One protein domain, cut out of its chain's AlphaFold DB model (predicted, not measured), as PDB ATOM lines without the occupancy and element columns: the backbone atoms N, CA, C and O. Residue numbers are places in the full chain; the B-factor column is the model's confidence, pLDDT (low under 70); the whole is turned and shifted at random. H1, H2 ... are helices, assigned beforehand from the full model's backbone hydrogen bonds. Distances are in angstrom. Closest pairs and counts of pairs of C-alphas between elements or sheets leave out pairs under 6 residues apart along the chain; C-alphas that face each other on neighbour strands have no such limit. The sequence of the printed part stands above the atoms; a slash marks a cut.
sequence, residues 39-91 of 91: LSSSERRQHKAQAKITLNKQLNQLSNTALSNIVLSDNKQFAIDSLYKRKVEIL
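Overview. This is residues 39 to 91 of the 91 residues of an uncharacterized protein of Vibrio europaeus (UniProt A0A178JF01). One long helix, H1, makes the length, and a shorter helix, H2, folds back from its far end, making an uneven, open V that is joined only near the turn. The printed part has 53 residues with two named helices, H1 then H2, and no named strand; the class is all helix. It is extended, with a radius of gyration of the C-alphas of 17.0 A and spans of 53 by 24 by 8 A.

Arrangement. Look first at H1, residues 41 to 71, which touches H2, residues 76 to 89, with residues 67 to 71 alone. Their closest C-alphas, those of Ile 70 and Ala 79, are 5.3 A apart. They form a helical hairpin, running opposite ways at a tilt of 36 degrees, only just steep. In H1 and H2 every O i to N i+4 pair is within hydrogen-bond range.

Along the chain. Find C-alpha 41 at (68.697, -15.314, -1.630); from there H1 runs 45.1 A to C-alpha 71 at (33.664, -31.704, -24.763). H2 runs 20.5 A from C-alpha 76 to C-alpha 89 at (51.805, -35.068, -27.215).

Size, cuts and confidence. The farthest C-alphas, Ser 40 and Gln 77, are 52.6 A apart. The printed part has no cut, and the link is tight. Look for pLDDT under 70 at residues 71, 79 and 86 to 91.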
ATOM      1  N   LEU A  39      64.990  -8.848  -0.651       83.12
ATOM      2  CA  LEU A  39      64.818 -10.227  -0.198       83.12
ATOM      3  C   LEU A  39      66.173 -10.932  -0.163       83.12
ATOM      4  O   LEU A  39      66.985 -10.775  -1.084       83.12
ATOM      5  N   SER A  40      66.387 -11.765   0.852       87.81
ATOM      6  CA  SER A  40      67.536 -12.665   0.885       87.81
ATOM      7  C   SER A  40      67.471 -13.693  -0.255       87.81
ATOM      8  O   SER A  40      66.431 -13.945  -0.878       87.81
ATOM      9  N   SER A  41      68.612 -14.313  -0.563       85.38
ATOM     10  CA  SER A  41      68.697 -15.314  -1.630       85.38
ATOM     11  C   SER A  41      67.840 -16.557  -1.350       85.38
ATOM     12  O   SER A  41      67.306 -17.142  -2.297       85.38
ATOM     13  N   SER A  42      67.664 -16.940  -0.079       88.19
ATOM     14  CA  SER A  42      66.804 -18.053   0.343       88.19
ATOM     15  C   SER A  42      65.322 -17.715   0.176       88.19
ATOM     16  O   SER A  42      64.611 -18.465  -0.497       88.19
ATOM     17  N   GLU A  43      64.876 -16.557   0.672       86.50
ATOM     18  CA  GLU A  43      63.494 -16.074   0.523       86.50
ATOM     19  C   GLU A  43      63.114 -15.961  -0.955       86.50
ATOM     20  O   GLU A  43      62.074 -16.462  -1.386       86.50
ATOM     21  N   ARG A  44      64.008 -15.404  -1.785       88.38
ATOM     22  CA  ARG A  44      63.793 -15.322  -3.235       88.38
ATOM     23  C   ARG A  44      63.615 -16.703  -3.871       88.38
ATOM     24  O   ARG A  44      62.755 -16.866  -4.740       88.38
ATOM     25  N   ARG A  45      64.424 -17.699  -3.484       90.56
ATOM     26  CA  ARG A  45      64.311 -19.077  -4.001       90.56
ATOM     27  C   ARG A  45      62.993 -19.720  -3.580       90.56
ATOM     28  O   ARG A  45      62.331 -20.313  -4.430       90.56
ATOM     29  N   GLN A  46      62.591 -19.551  -2.322       92.88
ATOM     30  CA  GLN A  46      61.320 -20.058  -1.806       92.88
ATOM     31  C   GLN A  46      60.128 -19.425  -2.533       92.88
ATOM     32  O   GLN A  46      59.265 -20.143  -3.036       92.88
ATOM     33  N   HIS A  47      60.118 -18.096  -2.679       92.06
ATOM     34  CA  HIS A  47      59.064 -17.378  -3.400       92.06
ATOM     35  C   HIS A  47      58.976 -17.840  -4.858       92.06
ATOM     36  O   HIS A  47      57.884 -18.080  -5.371       92.06
ATOM     37  N   LYS A  48      60.124 -18.028  -5.524       93.38
ATOM     38  CA  LYS A  48      60.172 -18.539  -6.898       93.38
ATOM     39  C   LYS A  48      59.618 -19.963  -7.002       93.38
ATOM     40  O   LYS A  48      58.867 -20.248  -7.934       93.38
ATOM     41  N   ALA A  49      59.984 -20.851  -6.078       94.44
ATOM     42  CA  ALA A  49      59.481 -22.223  -6.055       94.44
ATOM     43  C   ALA A  49      57.960 -22.252  -5.851       94.44
ATOM     44  O   ALA A  49      57.252 -22.909  -6.615       94.44
ATOM     45  N   GLN A  50      57.454 -21.465  -4.901       95.50
ATOM     46  CA  GLN A  50      56.023 -21.350  -4.639       95.50
ATOM     47  C   GLN A  50      55.265 -20.790  -5.849       95.50
ATOM     48  O   GLN A  50      54.266 -21.369  -6.271       95.50
ATOM     49  N   ALA A  51      55.767 -19.712  -6.457       93.81
ATOM     50  CA  ALA A  51      55.160 -19.121  -7.648       93.81
ATOM     51  C   ALA A  51      55.094 -20.119  -8.814       93.81
ATOM     52  O   ALA A  51      54.077 -20.190  -9.501       93.81
ATOM     53  N   LYS A  52      56.138 -20.938  -9.004       96.00
ATOM     54  CA  LYS A  52      56.148 -22.002 -10.020       96.00
ATOM     55  C   LYS A  52      55.047 -23.035  -9.770       96.00
ATOM     56  O   LYS A  52      54.358 -23.424 -10.709       96.00
ATOM     57  N   ILE A  53      54.870 -23.470  -8.521       94.75
ATOM     58  CA  ILE A  53      53.824 -24.434  -8.146       94.75
ATOM     59  C   ILE A  53      52.434 -23.840  -8.401       94.75
ATOM     60  O   ILE A  53      51.598 -24.484  -9.036       94.75
ATOM     61  N   THR A  54      52.198 -22.603  -7.959       95.56
ATOM     62  CA  THR A  54      50.918 -21.912  -8.163       95.56
ATOM     63  C   THR A  54      50.601 -21.735  -9.646       95.56
ATOM     64  O   THR A  54      49.485 -22.049 -10.060       95.56
ATOM     65  N   LEU A  55      51.575 -21.308 -10.453       94.88
ATOM     66  CA  LEU A  55      51.398 -21.148 -11.895       94.88
ATOM     67  C   LEU A  55      51.050 -22.481 -12.568       94.88
ATOM     68  O   LEU A  55      50.088 -22.547 -13.327       94.88
ATOM     69  N   ASN A  56      51.773 -23.557 -12.245       93.25
ATOM     70  CA  ASN A  56      51.458 -24.888 -12.773       93.25
ATOM     71  C   ASN A  56      50.039 -25.330 -12.404       93.25
ATOM     72  O   ASN A  56      49.324 -25.875 -13.243       93.25
ATOM     73  N   LYS A  57      49.600 -25.069 -11.168       93.38
ATOM     74  CA  LYS A  57      48.231 -25.383 -10.742       93.38
ATOM     75  C   LYS A  57      47.197 -24.612 -11.566       93.38
ATOM     76  O   LYS A  57      46.235 -25.220 -12.027       93.38
ATOM     77  N   GLN A  58      47.405 -23.314 -11.778       93.38
ATOM     78  CA  GLN A  58      46.503 -22.472 -12.571       93.38
ATOM     79  C   GLN A  58      46.454 -22.903 -14.040       93.38
ATOM     80  O   GLN A  58      45.371 -23.008 -14.608       93.38
ATOM     81  N   LEU A  59      47.606 -23.212 -14.641       88.25
ATOM     82  CA  LEU A  59      47.677 -23.703 -16.019       88.25
ATOM     83  C   LEU A  59      46.965 -25.049 -16.179       88.25
ATOM     84  O   LEU A  59      46.215 -25.234 -17.135       88.25
ATOM     85  N   ASN A  60      47.129 -25.962 -15.219       86.38
ATOM     86  CA  ASN A  60      46.416 -27.238 -15.226       86.38
ATOM     87  C   ASN A  60      44.901 -27.048 -15.085       86.38
ATOM     88  O   ASN A  60      44.137 -27.675 -15.815       86.38
ATOM     89  N   GLN A  61      44.460 -26.161 -14.188       87.69
ATOM     90  CA  GLN A  61      43.041 -25.826 -14.046       87.69
ATOM     91  C   GLN A  61      42.472 -25.256 -15.349       87.69
ATOM     92  O   GLN A  61      41.458 -25.751 -15.827       87.69
ATOM     93  N   LEU A  62      43.159 -24.287 -15.959       86.19
ATOM     94  CA  LEU A  62      42.730 -23.675 -17.215       86.19
ATOM     95  C   LEU A  62      42.679 -24.693 -18.359       86.19
ATOM     96  O   LEU A  62      41.712 -24.716 -19.117       86.19
ATOM     97  N   SER A  63      43.686 -25.566 -18.456       78.81
ATOM     98  CA  SER A  63      43.708 -26.643 -19.446       78.81
ATOM     99  C   SER A  63      42.524 -27.590 -19.266       78.81
ATOM    100  O   SER A  63      41.906 -27.975 -20.255       78.81
ATOM    101  N   ASN A  64      42.189 -27.957 -18.028       78.50
ATOM    102  CA  ASN A  64      41.051 -28.831 -17.749       78.50
ATOM    103  C   ASN A  64      39.725 -28.148 -18.099       78.50
ATOM    104  O   ASN A  64      38.881 -28.764 -18.739       78.50
ATOM    105  N   THR A  65      39.560 -26.867 -17.757       79.00
ATOM    106  CA  THR A  65      38.363 -26.095 -18.119       79.00
ATOM    107  C   THR A  65      38.210 -25.957 -19.632       79.00
ATOM    108  O   THR A  65      37.116 -26.161 -20.150       79.00
ATOM    109  N   ALA A  66      39.293 -25.668 -20.360       75.44
ATOM    110  CA  ALA A  66      39.262 -25.596 -21.820       75.44
ATOM    111  C   ALA A  66      38.815 -26.930 -22.438       75.44
ATOM    112  O   ALA A  66      37.978 -26.937 -23.335       75.44
ATOM    113  N   LEU A  67      39.301 -28.058 -21.914       70.62
ATOM    114  CA  LEU A  67      38.892 -29.390 -22.363       70.62
ATOM    115  C   LEU A  67      37.427 -29.695 -22.038       70.62
ATOM    116  O   LEU A  67      36.710 -30.187 -22.905       70.62
ATOM    117  N   SER A  68      36.961 -29.375 -20.829       70.44
ATOM    118  CA  SER A  68      35.545 -29.523 -20.473       70.44
ATOM    119  C   SER A  68      34.650 -28.701 -21.398       70.44
ATOM    120  O   SER A  68      33.650 -29.215 -21.886       70.44
ATOM    121  N   ASN A  69      35.042 -27.466 -21.714       72.69
ATOM    122  CA  ASN A  69      34.297 -26.611 -22.639       72.69
ATOM    123  C   ASN A  69      34.292 -27.168 -24.068       72.69
ATOM    124  O   ASN A  69      33.282 -27.075 -24.756       72.69
ATOM    125  N   ILE A  70      35.397 -27.774 -24.506       73.12
ATOM    126  CA  ILE A  70      35.493 -28.446 -25.805       73.12
ATOM    127  C   ILE A  70      34.556 -29.664 -25.861       73.12
ATOM    128  O   ILE A  70      33.801 -29.802 -26.820       73.12
ATOM    129  N   VAL A  71      34.546 -30.519 -24.833       65.69
ATOM    130  CA  VAL A  71      33.664 -31.704 -24.763       65.69
ATOM    131  C   VAL A  71      32.184 -31.319 -24.704       65.69
ATOM    132  O   VAL A  71      31.348 -32.010 -25.281       65.69
ATOM    133  N   LEU A  72      31.864 -30.219 -24.021       71.38
ATOM    134  CA  LEU A  72      30.506 -29.686 -23.914       71.38
ATOM    135  C   LEU A  72      30.093 -28.828 -25.121       71.38
ATOM    136  O   LEU A  72      28.959 -28.360 -25.157       71.38
ATOM    137  N   SER A  73      30.983 -28.602 -26.092       71.50
ATOM    138  CA  SER A  73      30.654 -27.836 -27.294       71.50
ATOM    139  C   SER A  73      29.809 -28.659 -28.270       71.50
ATOM    140  O   SER A  73      29.987 -29.871 -28.409       71.50
ATOM    141  N   ASP A  74      28.923 -27.988 -29.010       72.00
ATOM    142  CA  ASP A  74      28.077 -28.634 -30.025       72.00
ATOM    143  C   ASP A  74      28.896 -29.238 -31.182       72.00
ATOM    144  O   ASP A  74      28.433 -30.132 -31.895       72.00
ATOM    145  N   ASN A  75      30.153 -28.808 -31.347       75.19
ATOM    146  CA  ASN A  75      31.064 -29.317 -32.363       75.19
ATOM    147  C   ASN A  75      31.885 -30.512 -31.847       75.19
ATOM    148  O   ASN A  75      33.086 -30.423 -31.571       75.19
ATOM    149  N   LYS A  76      31.219 -31.666 -31.756       71.94
ATOM    150  CA  LYS A  76      31.801 -32.916 -31.237       71.94
ATOM    151  C   LYS A  76      33.028 -33.406 -32.018       71.94
ATOM    152  O   LYS A  76      33.910 -34.015 -31.418       71.94
ATOM    153  N   GLN A  77      33.124 -33.125 -33.321       75.56
ATOM    154  CA  GLN A  77      34.271 -33.542 -34.139       75.56
ATOM    155  C   GLN A  77      35.549 -32.787 -33.745       75.56
ATOM    156  O   GLN A  77      36.590 -33.401 -33.520       75.56
ATOM    157  N   PHE A  78      35.445 -31.469 -33.548       75.88
ATOM    158  CA  PHE A  78      36.555 -30.649 -33.053       75.88
ATOM    159  C   PHE A  78      37.045 -31.105 -31.669       75.88
ATOM    160  O   PHE A  78      38.247 -31.069 -31.377       75.88
ATOM    161  N   ALA A  79      36.122 -31.572 -30.823       68.25
ATOM    162  CA  ALA A  79      36.451 -32.093 -29.505       68.25
ATOM    163  C   ALA A  79      37.263 -33.388 -29.550       68.25
ATOM    164  O   ALA A  79      38.270 -33.507 -28.847       68.25
ATOM    165  N   ILE A  80      36.863 -34.329 -30.407       75.62
ATOM    166  CA  ILE A  80      37.574 -35.596 -30.614       75.62
ATOM    167  C   ILE A  80      38.996 -35.332 -31.129       75.62
ATOM    168  O   ILE A  80      39.956 -35.856 -30.558       75.62
ATOM    169  N   ASP A  81      39.149 -34.468 -32.134       78.19
ATOM    170  CA  ASP A  81      40.450 -34.166 -32.744       78.19
ATOM    171  C   ASP A  81      41.407 -33.472 -31.756       78.19
ATOM    172  O   ASP A  81      42.602 -33.787 -31.696       78.19
ATOM    173  N   SER A  82      40.883 -32.558 -30.932       75.94
ATOM    174  CA  SER A  82      41.661 -31.857 -29.900       75.94
ATOM    175  C   SER A  82      42.146 -32.801 -28.792       75.94
ATOM    176  O   SER A  82      43.292 -32.699 -28.345       75.94
ATOM    177  N   LEU A  83      41.304 -33.751 -28.368       73.12
ATOM    178  CA  LEU A  83      41.670 -34.765 -27.373       73.12
ATOM    179  C   LEU A  83      42.712 -35.753 -27.917       73.12
ATOM    180  O   LEU A  83      43.659 -36.097 -27.206       73.12
ATOM    181  N   TYR A  84      42.577 -36.173 -29.179       77.44
ATOM    182  CA  TYR A  84      43.531 -37.080 -29.823       77.44
ATOM    183  C   TYR A  84      44.924 -36.461 -29.968       77.44
ATOM    184  O   TYR A  84      45.907 -37.116 -29.624       77.44
ATOM    185  N   LYS A  85      45.027 -35.194 -30.399       76.56
ATOM    186  CA  LYS A  85      46.321 -34.489 -30.486       76.56
ATOM    187  C   LYS A  85      47.049 -34.456 -29.145       76.56
ATOM    188  O   LYS A  85      48.237 -34.757 -29.083       76.56
ATOM    189  N   ARG A  86      46.322 -34.194 -28.057       65.12
ATOM    190  CA  ARG A  86      46.913 -34.176 -26.715       65.12
ATOM    191  C   ARG A  86      47.342 -35.564 -26.230       65.12
ATOM    192  O   ARG A  86      48.352 -35.665 -25.546       65.12
ATOM    193  N   LYS A  87      46.621 -36.636 -26.587       66.50
ATOM    194  CA  LYS A  87      47.053 -38.018 -26.288       66.50
ATOM    195  C   LYS A  87      48.384 -38.358 -26.971       66.50
ATOM    196  O   LYS A  87      49.162 -39.116 -26.406       66.50
ATOM    197  N   VAL A  88      48.637 -37.797 -28.154       60.91
ATOM    198  CA  VAL A  88      49.892 -37.988 -28.899       60.91
ATOM    199  C   VAL A  88      51.037 -37.150 -28.321       60.91
ATOM    200  O   VAL A  88      52.151 -37.644 -28.254       60.91
ATOM    201  N   GLU A  89      50.779 -35.929 -27.841       53.88
ATOM    202  CA  GLU A  89      51.805 -35.068 -27.215       53.88
ATOM    203  C   GLU A  89      52.239 -35.508 -25.799       53.88
ATOM    204  O   GLU A  89      53.217 -34.980 -25.275       53.88
ATOM    205  N   ILE A  90      51.511 -36.430 -25.153       47.66
ATOM    206  CA  ILE A  90      51.800 -36.922 -23.787       47.66
ATOM    207  C   ILE A  90      52.657 -38.218 -23.785       47.66
ATOM    208  O   ILE A  90      53.029 -38.692 -22.712       47.66
ATOM    209  N   LEU A  91      53.007 -38.776 -24.952       45.59
ATOM    210  CA  LEU A  91      53.950 -39.904 -25.101       45.59
ATOM    211  C   LEU A  91      55.386 -39.415 -25.322       45.59
ATOM    212  O   LEU A  91      56.296 -40.050 -24.746       45.59
TER     213      LEU A  91